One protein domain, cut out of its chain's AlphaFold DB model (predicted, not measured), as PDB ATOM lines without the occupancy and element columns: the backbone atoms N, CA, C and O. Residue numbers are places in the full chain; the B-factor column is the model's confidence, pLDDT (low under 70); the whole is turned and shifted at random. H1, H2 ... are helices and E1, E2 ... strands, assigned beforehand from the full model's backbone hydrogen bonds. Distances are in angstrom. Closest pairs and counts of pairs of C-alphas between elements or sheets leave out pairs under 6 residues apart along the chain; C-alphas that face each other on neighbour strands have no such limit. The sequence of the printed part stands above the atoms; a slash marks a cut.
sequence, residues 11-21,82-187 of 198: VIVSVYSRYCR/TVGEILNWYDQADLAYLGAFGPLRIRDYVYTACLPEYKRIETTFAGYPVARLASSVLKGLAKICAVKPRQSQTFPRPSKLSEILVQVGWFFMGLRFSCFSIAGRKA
ATOM      1  N   VAL A  11     168.627 140.862 174.463       96.31
ATOM      2  CA  VAL A  11     167.443 141.027 173.627       96.31
ATOM      3  C   VAL A  11     167.877 140.878 172.177       96.31
ATOM      4  O   VAL A  11     168.770 141.590 171.726       96.31
ATOM      5  N   ILE A  12     167.247 139.963 171.445       96.44
ATOM      6  CA  ILE A  12     167.492 139.767 170.015       96.44
ATOM      7  C   ILE A  12     166.219 140.151 169.271       96.44
ATOM      8  O   ILE A  12     165.135 139.672 169.599       96.44
ATOM      9  N   VAL A  13     166.352 141.036 168.289       95.62
ATOM     10  CA  VAL A  13     165.251 141.491 167.441       95.62
ATOM     11  C   VAL A  13     165.551 141.083 166.011       95.62
ATOM     12  O   VAL A  13     166.529 141.556 165.435       95.62
ATOM     13  N   SER A  14     164.697 140.233 165.450       94.62
ATOM     14  CA  SER A  14     164.736 139.820 164.048       94.62
ATOM     15  C   SER A  14     163.605 140.510 163.299       94.62
ATOM     16  O   SER A  14     162.439 140.337 163.647       94.62
ATOM     17  N   VAL A  15     163.941 141.316 162.295       92.31
ATOM     18  CA  VAL A  15     162.960 142.103 161.536       92.31
ATOM     19  C   VAL A  15     163.244 142.055 160.050       92.31
ATOM     20  O   VAL A  15     164.380 141.856 159.608       92.31
ATOM     21  N   TYR A  16     162.198 142.293 159.264       91.44
ATOM     22  CA  TYR A  16     162.360 142.473 157.836       91.44
ATOM     23  C   TYR A  16     162.882 143.878 157.501       91.44
ATOM     24  O   TYR A  16     162.324 144.895 157.915       91.44
ATOM     25  N   SER A  17     163.939 143.919 156.694       91.50
ATOM     26  CA  SER A  17     164.503 145.109 156.073       91.50
ATOM     27  C   SER A  17     163.480 145.784 155.180       91.50
ATOM     28  O   SER A  17     163.002 145.216 154.191       91.50
ATOM     29  N   ARG A  18     163.204 147.050 155.500       92.44
ATOM     30  CA  ARG A  18     162.358 147.935 154.697       92.44
ATOM     31  C   ARG A  18     162.805 148.004 153.242       92.44
ATOM     32  O   ARG A  18     161.954 147.981 152.353       92.44
ATOM     33  N   TYR A  19     164.113 148.079 153.004       90.50
ATOM     34  CA  TYR A  19     164.663 148.220 151.659       90.50
ATOM     35  C   TYR A  19     164.567 146.913 150.874       90.50
ATOM     36  O   TYR A  19     164.054 146.911 149.759       90.50
ATOM     37  N   CYS A  20     164.956 145.783 151.467       88.69
ATOM     38  CA  CYS A  20     164.904 144.489 150.777       88.69
ATOM     39  C   CYS A  20     163.461 144.021 150.511       88.69
ATOM     40  O   CYS A  20     163.203 143.330 149.527       88.69
ATOM     41  N   ARG A  21     162.497 144.408 151.363       89.31
ATOM     42  CA  ARG A  21     161.069 144.092 151.182       89.31
ATOM     43  C   ARG A  21     160.347 144.992 150.177       89.31
ATOM     44  O   ARG A  21     159.163 144.764 149.945       89.31
ATOM     45  N   THR A  82     164.046 149.882 159.088       93.75
ATOM     46  CA  THR A  82     165.453 150.128 158.755       93.75
ATOM     47  C   THR A  82     166.334 149.732 159.933       93.75
ATOM     48  O   THR A  82     165.879 149.652 161.077       93.75
ATOM     49  N   VAL A  83     167.619 149.505 159.672       94.19
ATOM     50  CA  VAL A  83     168.597 149.276 160.744       94.19
ATOM     51  C   VAL A  83     168.595 150.446 161.734       94.19
ATOM     52  O   VAL A  83     168.552 150.231 162.942       94.19
ATOM     53  N   GLY A  84     168.576 151.679 161.228       95.06
ATOM     54  CA  GLY A  84     168.594 152.891 162.035       95.06
ATOM     55  C   GLY A  84     167.386 153.040 162.947       95.06
ATOM     56  O   GLY A  84     167.551 153.508 164.067       95.06
ATOM     57  N   GLU A  85     166.199 152.605 162.520       96.12
ATOM     58  CA  GLU A  85     165.007 152.589 163.377       96.12
ATOM     59  C   GLU A  85     165.164 151.621 164.547       96.12
ATOM     60  O   GLU A  85     164.852 151.980 165.680       96.12
ATOM     61  N   ILE A  86     165.691 150.419 164.296       96.19
ATOM     62  CA  ILE A  86     165.935 149.435 165.358       96.19
ATOM     63  C   ILE A  86     167.022 149.930 166.312       96.19
ATOM     64  O   ILE A  86     166.860 149.839 167.523       96.19
ATOM     65  N   LEU A  87     168.106 150.497 165.785       95.81
ATOM     66  CA  LEU A  87     169.184 151.057 166.597       95.81
ATOM     67  C   LEU A  87     168.725 152.269 167.426       95.81
ATOM     68  O   LEU A  87     169.157 152.418 168.564       95.81
ATOM     69  N   ASN A  88     167.838 153.110 166.894       96.50
ATOM     70  CA  ASN A  88     167.226 154.203 167.649       96.50
ATOM     71  C   ASN A  88     166.275 153.675 168.735       96.50
ATOM     72  O   ASN A  88     166.277 154.167 169.858       96.50
ATOM     73  N   TRP A  89     165.502 152.628 168.436       96.62
ATOM     74  CA  TRP A  89     164.680 151.948 169.438       96.62
ATOM     75  C   TRP A  89     165.529 151.331 170.564       96.62
ATOM     76  O   TRP A  89     165.113 151.355 171.719       96.62
ATOM     77  N   TYR A  90     166.734 150.830 170.262       95.88
ATOM     78  CA  TYR A  90     167.677 150.347 171.281       95.88
ATOM     79  C   TYR A  90     168.093 151.465 172.236       95.88
ATOM     80  O   TYR A  90     168.115 151.237 173.442       95.88
ATOM     81  N   ASP A  91     168.366 152.660 171.707       94.94
ATOM     82  CA  ASP A  91     168.747 153.821 172.518       94.94
ATOM     83  C   ASP A  91     167.595 154.231 173.446       94.94
ATOM     84  O   ASP A  91     167.792 154.435 174.639       94.94
ATOM     85  N   GLN A  92     166.366 154.252 172.923       96.25
ATOM     86  CA  GLN A  92     165.157 154.543 173.705       96.25
ATOM     87  C   GLN A  92     164.858 153.484 174.775       96.25
ATOM     88  O   GLN A  92     164.192 153.777 175.766       96.25
ATOM     89  N   ALA A  93     165.309 152.247 174.563       95.06
ATOM     90  CA  ALA A  93     165.057 151.116 175.447       95.06
ATOM     91  C   ALA A  93     166.242 150.766 176.368       95.06
ATOM     92  O   ALA A  93     166.181 149.733 177.037       95.06
ATOM     93  N   ASP A  94     167.292 151.595 176.393       94.44
ATOM     94  CA  ASP A  94     168.519 151.390 177.175       94.44
ATOM     95  C   ASP A  94     169.190 150.021 176.909       94.44
ATOM     96  O   ASP A  94     169.518 149.234 177.806       94.44
ATOM     97  N   LEU A  95     169.335 149.693 175.618       95.38
ATOM     98  CA  LEU A  95     170.005 148.483 175.143       95.38
ATOM     99  C   LEU A  95     171.361 148.819 174.508       95.38
ATOM    100  O   LEU A  95     171.441 149.462 173.461       95.38
ATOM    101  N   ALA A  96     172.438 148.276 175.070       94.94
ATOM    102  CA  ALA A  96     173.768 148.355 174.480       94.94
ATOM    103  C   ALA A  96     173.892 147.383 173.295       94.94
ATOM    104  O   ALA A  96     173.697 146.178 173.451       94.94
ATOM    105  N   TYR A  97     174.239 147.881 172.107       95.25
ATOM    106  CA  TYR A  97     174.445 147.046 170.917       95.25
ATOM    107  C   TYR A  97     175.541 145.993 171.152       95.25
ATOM    108  O   TYR A  97     176.646 146.325 171.576       95.25
ATOM    109  N   LEU A  98     175.239 144.729 170.842       94.31
ATOM    110  CA  LEU A  98     176.193 143.621 170.933       94.31
ATOM    111  C   LEU A  98     176.702 143.161 169.571       94.31
ATOM    112  O   LEU A  98     177.844 142.727 169.472       94.31
ATOM    113  N   GLY A  99     175.859 143.204 168.543       93.44
ATOM    114  CA  GLY A  99     176.169 142.636 167.238       93.44
ATOM    115  C   GLY A  99     174.917 142.423 166.398       93.44
ATOM    116  O   GLY A  99     173.795 142.641 166.860       93.44
ATOM    117  N   ALA A 100     175.109 141.974 165.162       92.81
ATOM    118  CA  ALA A 100     174.014 141.673 164.254       92.81
ATOM    119  C   ALA A 100     174.314 140.444 163.392       92.81
ATOM    120  O   ALA A 100     175.437 140.259 162.920       92.81
ATOM    121  N   PHE A 101     173.284 139.633 163.158       87.69
ATOM    122  CA  PHE A 101     173.275 138.630 162.106       87.69
ATOM    123  C   PHE A 101     172.835 139.296 160.800       87.69
ATOM    124  O   PHE A 101     171.738 139.855 160.712       87.69
ATOM    125  N   GLY A 102     173.729 139.262 159.812       87.00
ATOM    126  CA  GLY A 102     173.836 140.341 158.833       87.00
ATOM    127  C   GLY A 102     174.639 141.488 159.455       87.00
ATOM    128  O   GLY A 102     174.039 142.422 159.986       87.00
ATOM    129  N   PRO A 103     175.984 141.405 159.462       90.00
ATOM    130  CA  PRO A 103     176.817 142.418 160.096       90.00
ATOM    131  C   PRO A 103     176.529 143.832 159.586       90.00
ATOM    132  O   PRO A 103     176.400 144.046 158.391       90.00
ATOM    133  N   LEU A 104     176.480 144.822 160.479       91.56
ATOM    134  CA  LEU A 104     176.181 146.220 160.118       91.56
ATOM    135  C   LEU A 104     177.424 147.038 159.750       91.56
ATOM    136  O   LEU A 104     177.338 148.234 159.453       91.56
ATOM    137  N   ARG A 105     178.597 146.396 159.773       91.56
ATOM    138  CA  ARG A 105     179.866 146.989 159.365       91.56
ATOM    139  C   ARG A 105     180.584 146.122 158.359       91.56
ATOM    140  O   ARG A 105     180.673 144.911 158.522       91.56
ATOM    141  N   ILE A 106     181.181 146.768 157.362       85.94
ATOM    142  CA  ILE A 106     181.963 146.093 156.318       85.94
ATOM    143  C   ILE A 106     183.102 145.275 156.941       85.94
ATOM    144  O   ILE A 106     183.305 144.117 156.590       85.94
ATOM    145  N   ARG A 107     183.798 145.827 157.941       87.69
ATOM    146  CA  ARG A 107     184.853 145.101 158.665       87.69
ATOM    147  C   ARG A 107     184.337 143.832 159.353       87.69
ATOM    148  O   ARG A 107     185.057 142.839 159.425       87.69
ATOM    149  N   ASP A 108     183.097 143.847 159.831       90.25
ATOM    150  CA  ASP A 108     182.512 142.692 160.508       90.25
ATOM    151  C   ASP A 108     182.162 141.574 159.524       90.25
ATOM    152  O   ASP A 108     182.173 140.408 159.910       90.25
ATOM    153  N   TYR A 109     181.935 141.886 158.242       88.38
ATOM    154  CA  TYR A 109     181.842 140.863 157.197       88.38
ATOM    155  C   TYR A 109     183.151 140.110 157.007       88.38
ATOM    156  O   TYR A 109     183.134 138.887 156.886       88.38
ATOM    157  N   VAL A 110     184.279 140.822 157.028       89.31
ATOM    158  CA  VAL A 110     185.609 140.204 156.941       89.31
ATOM    159  C   VAL A 110     185.838 139.280 158.138       89.31
ATOM    160  O   VAL A 110     186.250 138.141 157.958       89.31
ATOM    161  N   TYR A 111     185.487 139.731 159.348       89.31
ATOM    162  CA  TYR A 111     185.530 138.885 160.544       89.31
ATOM    163  C   TYR A 111     184.619 137.658 160.420       89.31
ATOM    164  O   TYR A 111     185.046 136.539 160.689       89.31
ATOM    165  N   THR A 112     183.376 137.853 159.974       88.69
ATOM    166  CA  THR A 112     182.396 136.768 159.830       88.69
ATOM    167  C   THR A 112     182.892 135.718 158.840       88.69
ATOM    168  O   THR A 112     182.744 134.532 159.101       88.69
ATOM    169  N   ALA A 113     183.554 136.124 157.753       89.00
ATOM    170  CA  ALA A 113     184.129 135.209 156.770       89.00
ATOM    171  C   ALA A 113     185.259 134.316 157.326       89.00
ATOM    172  O   ALA A 113     185.543 133.271 156.735       89.00
ATOM    173  N   CYS A 114     185.880 134.690 158.453       87.75
ATOM    174  CA  CYS A 114     186.866 133.862 159.158       87.75
ATOM    175  C   CYS A 114     186.240 132.793 160.058       87.75
ATOM    176  O   CYS A 114     186.945 131.877 160.485       87.75
ATOM    177  N   LEU A 115     184.958 132.922 160.404       88.06
ATOM    178  CA  LEU A 115     184.314 132.017 161.347       88.06
ATOM    179  C   LEU A 115     184.099 130.632 160.711       88.06
ATOM    180  O   LEU A 115     183.659 130.553 159.560       88.06
ATOM    181  N   PRO A 116     184.359 129.522 161.432       84.75
ATOM    182  CA  PRO A 116     184.079 128.171 160.940       84.75
ATOM    183  C   PRO A 116     182.628 127.990 160.466       84.75
ATOM    184  O   PRO A 116     182.366 127.320 159.462       84.75
ATOM    185  N   GLU A 117     181.690 128.642 161.153       86.75
ATOM    186  CA  GLU A 117     180.253 128.628 160.884       86.75
ATOM    187  C   GLU A 117     179.902 129.289 159.546       86.75
ATOM    188  O   GLU A 117     178.881 128.952 158.943       86.75
ATOM    189  N   TYR A 118     180.761 130.172 159.024       85.75
ATOM    190  CA  TYR A 118     180.532 130.857 157.752       85.75
ATOM    191  C   TYR A 118     180.417 129.891 156.571       85.75
ATOM    192  O   TYR A 118     179.699 130.175 155.614       85.75
ATOM    193  N   LYS A 119     181.033 128.703 156.656       83.00
ATOM    194  CA  LYS A 119     180.851 127.640 155.653       83.00
ATOM    195  C   LYS A 119     179.376 127.263 155.470       83.00
ATOM    196  O   LYS A 119     178.960 126.996 154.350       83.00
ATOM    197  N   ARG A 120     178.571 127.285 156.542       82.81
ATOM    198  CA  ARG A 120     177.119 127.029 156.475       82.81
ATOM    199  C   ARG A 120     176.349 128.203 155.865       82.81
ATOM    200  O   ARG A 120     175.324 128.009 155.224       82.81
ATOM    201  N   ILE A 121     176.831 129.429 156.044       79.12
ATOM    202  CA  ILE A 121     176.224 130.611 155.417       79.12
ATOM    203  C   ILE A 121     176.495 130.587 153.909       79.12
ATOM    204  O   ILE A 121     175.603 130.846 153.109       79.12
ATOM    205  N   GLU A 122     177.697 130.186 153.502       79.44
ATOM    206  CA  GLU A 122     178.073 130.093 152.094       79.44
ATOM    207  C   GLU A 122     177.228 129.090 151.302       79.44
ATOM    208  O   GLU A 122     176.881 129.367 150.152       79.44
ATOM    209  N   THR A 123     176.828 127.963 151.898       80.44
ATOM    210  CA  THR A 123     175.910 127.028 151.227       80.44
ATOM    211  C   THR A 123     174.543 127.659 150.969       80.44
ATOM    212  O   THR A 123     173.891 127.312 149.987       80.44
ATOM    213  N   THR A 124     174.140 128.659 151.759       74.56
ATOM    214  CA  THR A 124     172.914 129.441 151.520       74.56
ATOM    215  C   THR A 124     173.040 130.333 150.274       74.56
ATOM    216  O   THR A 124     172.039 130.713 149.668       74.56
ATOM    217  N   PHE A 125     174.269 130.634 149.840       74.69
ATOM    218  CA  PHE A 125     174.552 131.341 148.589       74.69
ATOM    219  C   PHE A 125     174.690 130.404 147.378       74.69
ATOM    220  O   PHE A 125     174.891 130.887 146.257       74.69
ATOM    221  N   ALA A 126     174.563 129.084 147.556       69.56
ATOM    222  CA  ALA A 126     174.581 128.139 146.445       69.56
ATOM    223  C   ALA A 126     173.441 128.459 145.458       69.56
ATOM    224  O   ALA A 126     172.275 128.565 145.835       69.56
ATOM    225  N   GLY A 127     173.795 128.666 144.187       72.44
ATOM    226  CA  GLY A 127     172.859 129.080 143.135       72.44
ATOM    227  C   GLY A 127     172.766 130.592 142.886       72.44
ATOM    228  O   GLY A 127     172.011 130.993 142.004       72.44
ATOM    229  N   TYR A 128     173.541 131.431 143.591       77.75
ATOM    230  CA  TYR A 128     173.586 132.883 143.354       77.75
ATOM    231  C   TYR A 128     175.011 133.339 143.022       77.75
ATOM    232  O   TYR A 128     175.829 133.495 143.933       77.75
ATOM    233  N   PRO A 129     175.336 133.585 141.741       82.19
ATOM    234  CA  PRO A 129     176.709 133.876 141.325       82.19
ATOM    235  C   PRO A 129     177.270 135.134 141.999       82.19
ATOM    236  O   PRO A 129     178.412 135.126 142.446       82.19
ATOM    237  N   VAL A 130     176.447 136.175 142.170       82.50
ATOM    238  CA  VAL A 130     176.859 137.432 142.821       82.50
ATOM    239  C   VAL A 130     177.154 137.232 144.309       82.50
ATOM    240  O   VAL A 130     178.196 137.666 144.790       82.50
ATOM    241  N   ALA A 131     176.281 136.538 145.045       82.12
ATOM    242  CA  ALA A 131     176.503 136.283 146.469       82.12
ATOM    243  C   ALA A 131     177.704 135.350 146.695       82.12
ATOM    244  O   ALA A 131     178.476 135.543 147.634       82.12
ATOM    245  N   ARG A 132     177.914 134.379 145.795       83.75
ATOM    246  CA  ARG A 132     179.097 133.514 145.806       83.75
ATOM    247  C   ARG A 132     180.377 134.306 145.541       83.75
ATOM    248  O   ARG A 132     181.345 134.122 146.270       83.75
ATOM    249  N   LEU A 133     180.375 135.205 144.554       87.50
ATOM    250  CA  LEU A 133     181.504 136.096 144.282       87.50
ATOM    251  C   LEU A 133     181.813 136.979 145.496       87.50
ATOM    252  O   LEU A 133     182.957 137.015 145.942       87.50
ATOM    253  N   ALA A 134     180.796 137.620 146.077       85.69
ATOM    254  CA  ALA A 134     180.945 138.433 147.283       85.69
ATOM    255  C   ALA A 134     181.540 137.622 148.447       85.69
ATOM    256  O   ALA A 134     182.483 138.069 149.096       85.69
ATOM    257  N   SER A 135     181.058 136.394 148.666       86.94
ATOM    258  CA  SER A 135     181.602 135.481 149.678       86.94
ATOM    259  C   SER A 135     183.075 135.132 149.425       86.94
ATOM    260  O   SER A 135     183.888 135.173 150.351       86.94
ATOM    261  N   SER A 136     183.449 134.838 148.175       88.50
ATOM    262  CA  SER A 136     184.839 134.560 147.791       88.50
ATOM    263  C   SER A 136     185.755 135.761 148.027       88.50
ATOM    264  O   SER A 136     186.844 135.596 148.577       88.50
ATOM    265  N   VAL A 137     185.305 136.970 147.671       90.12
ATOM    266  CA  VAL A 137     186.046 138.217 147.920       90.12
ATOM    267  C   VAL A 137     186.248 138.427 149.419       90.12
ATOM    268  O   VAL A 137     187.374 138.656 149.855       90.12
ATOM    269  N   LEU A 138     185.195 138.270 150.228       89.56
ATOM    270  CA  LEU A 138     185.283 138.400 151.685       89.56
ATOM    271  C   LEU A 138     186.278 137.412 152.302       89.56
ATOM    272  O   LEU A 138     187.050 137.796 153.177       89.56
ATOM    273  N   LYS A 139     186.320 136.163 151.821       88.62
ATOM    274  CA  LYS A 139     187.318 135.171 152.253       88.62
ATOM    275  C   LYS A 139     188.742 135.542 151.845       88.62
ATOM    276  O   LYS A 139     189.671 135.312 152.617       88.62
ATOM    277  N   GLY A 140     188.927 136.086 150.643       89.19
ATOM    278  CA  GLY A 140     190.222 136.598 150.195       89.19
ATOM    279  C   GLY A 140     190.719 137.714 151.112       89.19
ATOM    280  O   GLY A 140     191.819 137.627 151.651       89.19
ATOM    281  N   LEU A 141     189.857 138.698 151.382       89.31
ATOM    282  CA  LEU A 141     190.141 139.794 152.309       89.31
ATOM    283  C   LEU A 141     190.425 139.292 153.728       89.31
ATOM    284  O   LEU A 141     191.385 139.727 154.349       89.31
ATOM    285  N   ALA A 142     189.646 138.332 154.228       87.81
ATOM    286  CA  ALA A 142     189.848 137.713 155.537       87.81
ATOM    287  C   ALA A 142     191.245 137.091 155.698       87.81
ATOM    288  O   ALA A 142     191.890 137.284 156.732       87.81
ATOM    289  N   LYS A 143     191.728 136.391 154.661       87.69
ATOM    290  CA  LYS A 143     193.082 135.818 154.628       87.69
ATOM    291  C   LYS A 143     194.155 136.903 154.614       87.69
ATOM    292  O   LYS A 143     195.095 136.818 155.397       87.69
ATOM    293  N   ILE A 144     193.991 137.927 153.770       89.88
ATOM    294  CA  ILE A 144     194.931 139.056 153.657       89.88
ATOM    295  C   ILE A 144     195.021 139.823 154.981       89.88
ATOM    296  O   ILE A 144     196.108 140.161 155.437       89.88
ATOM    297  N   CYS A 145     193.884 140.062 155.634       86.50
ATOM    298  CA  CYS A 145     193.818 140.796 156.894       86.50
ATOM    299  C   CYS A 145     194.211 139.960 158.125       86.50
ATOM    300  O   CYS A 145     194.166 140.492 159.234       86.50
ATOM    301  N   ALA A 146     194.544 138.670 157.962       81.19
ATOM    302  CA  ALA A 146     194.946 137.749 159.033       81.19
ATOM    303  C   ALA A 146     194.038 137.796 160.283       81.19
ATOM    304  O   ALA A 146     194.500 137.691 161.424       81.19
ATOM    305  N   VAL A 147     192.727 137.982 160.084       78.94
ATOM    306  CA  VAL A 147     191.784 138.187 161.190       78.94
ATOM    307  C   VAL A 147     191.594 136.872 161.946       78.94
ATOM    308  O   VAL A 147     191.002 135.927 161.426       78.94
ATOM    309  N   LYS A 148     192.079 136.813 163.192       77.75
ATOM    310  CA  LYS A 148     191.891 135.664 164.088       77.75
ATOM    311  C   LYS A 148     190.586 135.812 164.886       77.75
ATOM    312  O   LYS A 148     190.396 136.864 165.506       77.75
ATOM    313  N   PRO A 149     189.706 134.792 164.919       77.44
ATOM    314  CA  PRO A 149     188.516 134.816 165.763       77.44
ATOM    315  C   PRO A 149     188.912 134.959 167.236       77.44
ATOM    316  O   PRO A 149     189.709 134.173 167.743       77.44
ATOM    317  N   ARG A 150     188.376 135.968 167.929       78.94
ATOM    318  CA  ARG A 150     188.494 136.100 169.389       78.94
ATOM    319  C   ARG A 150     187.222 135.591 170.059       78.94
ATOM    320  O   ARG A 150     186.130 135.846 169.560       78.94
ATOM    321  N   GLN A 151     187.381 134.917 171.196       67.38
ATOM    322  CA  GLN A 151     186.293 134.274 171.947       67.38
ATOM    323  C   GLN A 151     185.295 135.286 172.548       67.38
ATOM    324  O   GLN A 151     184.116 134.980 172.686       67.38
ATOM    325  N   SER A 152     185.742 136.510 172.845       66.25
ATOM    326  CA  SER A 152     184.922 137.618 173.354       66.25
ATOM    327  C   SER A 152     185.102 138.873 172.493       66.25
ATOM    328  O   SER A 152     185.699 139.872 172.890       66.25
ATOM    329  N   GLN A 153     184.610 138.824 171.256       74.19
ATOM    330  CA  GLN A 153     184.611 139.997 170.388       74.19
ATOM    331  C   GLN A 153     183.409 140.894 170.711       74.19
ATOM    332  O   GLN A 153     182.261 140.514 170.497       74.19
ATOM    333  N   THR A 154     183.663 142.111 171.187       80.75
ATOM    334  CA  THR A 154     182.647 143.170 171.221       80.75
ATOM    335  C   THR A 154     182.559 143.831 169.850       80.75
ATOM    336  O   THR A 154     183.586 144.228 169.289       80.75
ATOM    337  N   PHE A 155     181.353 143.995 169.312       90.25
ATOM    338  CA  PHE A 155     181.145 144.708 168.055       90.25
ATOM    339  C   PHE A 155     180.735 146.156 168.340       90.25
ATOM    340  O   PHE A 155     179.652 146.373 168.878       90.25
ATOM    341  N   PRO A 156     181.561 147.161 167.988       92.06
ATOM    342  CA  PRO A 156     181.127 148.545 168.068       92.06
ATOM    343  C   PRO A 156     179.855 148.793 167.269       92.06
ATOM    344  O   PRO A 156     179.646 148.209 166.200       92.06
ATOM    345  N   ARG A 157     179.050 149.730 167.765       93.62
ATOM    346  CA  ARG A 157     177.883 150.237 167.050       93.62
ATOM    347  C   ARG A 157     178.305 150.758 165.663       93.62
ATOM    348  O   ARG A 157     179.337 151.427 165.556       93.62
ATOM    349  N   PRO A 158     177.560 150.444 164.589       94.44
ATOM    350  CA  PRO A 158     177.878 150.947 163.258       94.44
ATOM    351  C   PRO A 158     177.724 152.470 163.188       94.44
ATOM    352  O   PRO A 158     176.819 153.046 163.790       94.44
ATOM    353  N   SER A 159     178.583 153.117 162.398       93.88
ATOM    354  CA  SER A 159     178.352 154.499 161.973       93.88
ATOM    355  C   SER A 159     177.208 154.561 160.957       93.88
ATOM    356  O   SER A 159     176.897 153.565 160.299       93.88
ATOM    357  N   LYS A 160     176.616 155.746 160.761       92.69
ATOM    358  CA  LYS A 160     175.548 155.945 159.766       92.69
ATOM    359  C   LYS A 160     175.985 155.618 158.339       92.69
ATOM    360  O   LYS A 160     175.240 154.981 157.604       92.69
ATOM    361  N   LEU A 161     177.216 155.970 157.970       92.00
ATOM    362  CA  LEU A 161     177.772 155.612 156.664       92.00
ATOM    363  C   LEU A 161     177.859 154.090 156.493       92.00
ATOM    364  O   LEU A 161     177.443 153.551 155.472       92.00
ATOM    365  N   SER A 162     178.361 153.392 157.513       91.12
ATOM    366  CA  SER A 162     178.466 151.934 157.500       91.12
ATOM    367  C   SER A 162     177.096 151.264 157.395       91.12
ATOM    368  O   SER A 162     176.920 150.338 156.606       91.12
ATOM    369  N   GLU A 163     176.124 151.764 158.159       90.00
ATOM    370  CA  GLU A 163     174.731 151.329 158.116       90.00
ATOM    371  C   GLU A 163     174.153 151.441 156.691       90.00
ATOM    372  O   GLU A 163     173.503 150.511 156.211       90.00
ATOM    373  N   ILE A 164     174.391 152.564 156.006       90.69
ATOM    374  CA  ILE A 164     173.904 152.797 154.641       90.69
ATOM    375  C   ILE A 164     174.590 151.850 153.657       90.69
ATOM    376  O   ILE A 164     173.908 151.157 152.906       90.69
ATOM    377  N   LEU A 165     175.924 151.774 153.677       90.69
ATOM    378  CA  LEU A 165     176.690 150.943 152.741       90.69
ATOM    379  C   LEU A 165     176.300 149.466 152.836       90.69
ATOM    380  O   LEU A 165     176.123 148.800 151.817       90.69
ATOM    381  N   VAL A 166     176.117 148.961 154.056       88.44
ATOM    382  CA  VAL A 166     175.674 147.584 154.277       88.44
ATOM    383  C   VAL A 166     174.253 147.369 153.762       88.44
ATOM    384  O   VAL A 166     174.013 146.385 153.066       88.44
ATOM    385  N   GLN A 167     173.319 148.284 154.039       88.25
ATOM    386  CA  GLN A 167     171.943 148.155 153.550       88.25
ATOM    387  C   GLN A 167     171.852 148.241 152.020       88.25
ATOM    388  O   GLN A 167     171.056 147.518 151.422       88.25
ATOM    389  N   VAL A 168     172.692 149.055 151.375       89.06
ATOM    390  CA  VAL A 168     172.837 149.082 149.911       89.06
ATOM    391  C   VAL A 168     173.366 147.739 149.408       89.06
ATOM    392  O   VAL A 168     172.791 147.155 148.491       89.06
ATOM    393  N   GLY A 169     174.404 147.196 150.049       85.88
ATOM    394  CA  GLY A 169     174.911 145.857 149.748       85.88
ATOM    395  C   GLY A 169     173.819 144.789 149.853       85.88
ATOM    396  O   GLY A 169     173.648 143.988 148.936       85.88
ATOM    397  N   TRP A 170     173.015 144.814 150.919       85.38
ATOM    398  CA  TRP A 170     171.884 143.897 151.099       85.38
ATOM    399  C   TRP A 170     170.810 144.064 150.048       85.38
ATOM    400  O   TRP A 170     170.263 143.067 149.595       85.38
ATOM    401  N   PHE A 171     170.507 145.293 149.644       86.25
ATOM    402  CA  PHE A 171     169.528 145.546 148.601       86.25
ATOM    403  C   PHE A 171     169.920 144.835 147.297       86.25
ATOM    404  O   PHE A 171     169.114 144.093 146.732       86.25
ATOM    405  N   PHE A 172     171.182 144.968 146.876       81.88
ATOM    406  CA  PHE A 172     171.685 144.323 145.659       81.88
ATOM    407  C   PHE A 172     171.906 142.812 145.812       81.88
ATOM    408  O   PHE A 172     171.637 142.051 144.884       81.88
ATOM    409  N   MET A 173     172.352 142.349 146.982       74.50
ATOM    410  CA  MET A 173     172.558 140.919 147.251       74.50
ATOM    411  C   MET A 173     171.259 140.159 147.549       74.50
ATOM    412  O   MET A 173     171.219 138.931 147.481       74.50
ATOM    413  N   GLY A 174     170.206 140.864 147.951       62.78
ATOM    414  CA  GLY A 174     169.269 140.338 148.933       62.78
ATOM    415  C   GLY A 174     167.825 140.768 148.748       62.78
ATOM    416  O   GLY A 174     167.087 140.779 149.729       62.78
ATOM    417  N   LEU A 175     167.342 140.882 147.505       61.00
ATOM    418  CA  LEU A 175     165.908 140.662 147.223       61.00
ATOM    419  C   LEU A 175     165.382 139.332 147.828       61.00
ATOM    420  O   LEU A 175     164.175 139.126 147.933       61.00
ATOM    421  N   ARG A 176     166.290 138.427 148.235       62.28
ATOM    422  CA  ARG A 176     166.041 137.200 149.008       62.28
ATOM    423  C   ARG A 176     166.396 137.265 150.502       62.28
ATOM    424  O   ARG A 176     165.749 136.569 151.275       62.28
ATOM    425  N   PHE A 177     167.383 138.061 150.918       65.88
ATOM    426  CA  PHE A 177     167.786 138.204 152.324       65.88
ATOM    427  C   PHE A 177     167.108 139.435 152.908       65.88
ATOM    428  O   PHE A 177     167.684 140.515 153.019       65.88
ATOM    429  N   SER A 178     165.825 139.267 153.212       79.81
ATOM    430  CA  SER A 178     164.998 140.362 153.693       79.81
ATOM    431  C   SER A 178     164.985 140.484 155.208       79.81
ATOM    432  O   SER A 178     164.472 141.481 155.683       79.81
ATOM    433  N   CYS A 179     165.523 139.525 155.963       86.81
ATOM    434  CA  CYS A 179     165.541 139.552 157.424       86.81
ATOM    435  C   CYS A 179     166.963 139.782 157.940       86.81
ATOM    436  O   CYS A 179     167.914 139.195 157.424       86.81
ATOM    437  N   PHE A 180     167.093 140.608 158.973       89.94
ATOM    438  CA  PHE A 180     168.319 140.763 159.746       89.94
ATOM    439  C   PHE A 180     167.979 140.690 161.232       89.94
ATOM    440  O   PHE A 180     166.845 140.958 161.631       89.94
ATOM    441  N   SER A 181     168.957 140.300 162.048       94.06
ATOM    442  CA  SER A 181     168.777 140.245 163.500       94.06
ATOM    443  C   SER A 181     169.805 141.117 164.185       94.06
ATOM    444  O   SER A 181     170.985 141.024 163.869       94.06
ATOM    445  N   ILE A 182     169.376 141.940 165.132       95.69
ATOM    446  CA  ILE A 182     170.260 142.743 165.976       95.69
ATOM    447  C   ILE A 182     170.140 142.219 167.402       95.69
ATOM    448  O   ILE A 182     169.042 141.875 167.840       95.69
ATOM    449  N   ALA A 183     171.267 142.129 168.101       96.12
ATOM    450  CA  ALA A 183     171.333 141.770 169.507       96.12
ATOM    451  C   ALA A 183     171.761 142.979 170.345       96.12
ATOM    452  O   ALA A 183     172.688 143.711 169.982       96.12
ATOM    453  N   GLY A 184     171.107 143.162 171.487       95.25
ATOM    454  CA  GLY A 184     171.415 144.190 172.473       95.25
ATOM    455  C   GLY A 184     171.445 143.620 173.883       95.25
ATOM    456  O   GLY A 184     170.765 142.641 174.178       95.25
ATOM    457  N   ARG A 185     172.238 144.225 174.763       95.19
ATOM    458  CA  ARG A 185     172.297 143.898 176.185       95.19
ATOM    459  C   ARG A 185     171.576 144.974 176.972       95.19
ATOM    460  O   ARG A 185     171.912 146.145 176.842       95.19
ATOM    461  N   LYS A 186     170.622 144.575 177.808       95.06
ATOM    462  CA  LYS A 186     170.009 145.485 178.775       95.06
ATOM    463  C   LYS A 186     171.050 145.880 179.814       95.06
ATOM    464  O   LYS A 186     171.766 144.996 180.299       95.06
ATOM    465  N   ALA A 187     171.118 147.163 180.167       88.44
ATOM    466  CA  ALA A 187     171.977 147.613 181.255       88.44
ATOM    467  C   ALA A 187     171.772 146.724 182.498       88.44
ATOM    468  O   ALA A 187     170.650 146.336 182.848       88.44
TER     469      ALA A 187
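Overview. This is residues 11 to 21 and 82 to 187 of the 198 residues of an uncharacterized protein of Armatimonadetes bacterium RBG_16_58_9 (UniProt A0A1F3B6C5). A strongly twisted sheet of three strands, with H1 over one face, makes one end of the domain; H2, H3 and H4 cluster at the other end, and H5 spans from H1 toward H4. The printed part has 117 residues with five named helices and three named strands, in the order E1 H1 E2 H2 H3 H4 H5 E3. The antiparallel sheet runs E1, E3, E2, and the class is mixed, helices and strands. The whole is compact, with a radius of gyration of the C-alphas of 14.3 A and spans of 39 by 34 by 24 A.

Arrangement. Inner strand E3, residues 179 to 186, is antiparallel to edge strands E1, residues 11 to 17, and E2, residues 95 to 101; N 11 and O 184 are 2.8 A apart and N 98 and O 183 2.9 A, within hydrogen-bond range. H1, residues 83 to 92, is on this sheet, forming two layers, a helix on one face of a sheet; its closest C-alphas to E2 are Tyr 90 and Ala 96, 7.2 A. H5, residues 160 to 173, only grazes the sheet with residues 167 to 171. H1 and H5 only just touch, only at their ends, with 3 pairs of C-alphas within 8 A, the closest Val 83 and Glu 163 at 7.0 A. H2, residues 106 to 113, touches residues 135 to 142 of H4, residues 129 to 144, about perpendicular at 90 degrees; the closest C-alphas, Val 110 and Ala 142, are 5.1 A apart. H3, residues 118 to 124, is close but not clearly touching H4, at a shallow tilt of 9 degrees, opposite ways; the closest C-alphas are Glu 122 and Ser 135, 6.9 A. Every O i to N i+4 pair is within hydrogen-bond range in H1, H2, H4 and H5; in H3, 2 of 3 are.

Along the chain. E1 begins at C-alpha 11 (167.443, 141.027, 173.627), and E3, 22.6 A long, ends at C-alpha 186 (170.009, 145.485, 178.775). H4 is 22.6 A long, H5 19.8 A.

Size, cuts and confidence. The C-alphas farthest apart, Pro 129 and Ala 187, are 42.5 A apart. Residues 22 to 81 are not printed; the gap from C-alpha 21 to 82 is 10.6 A. The link from H4 to H5, residues 145 to 159, is long. Confidence is under 70 at residues 126, 151 to 152 and 174 to 177.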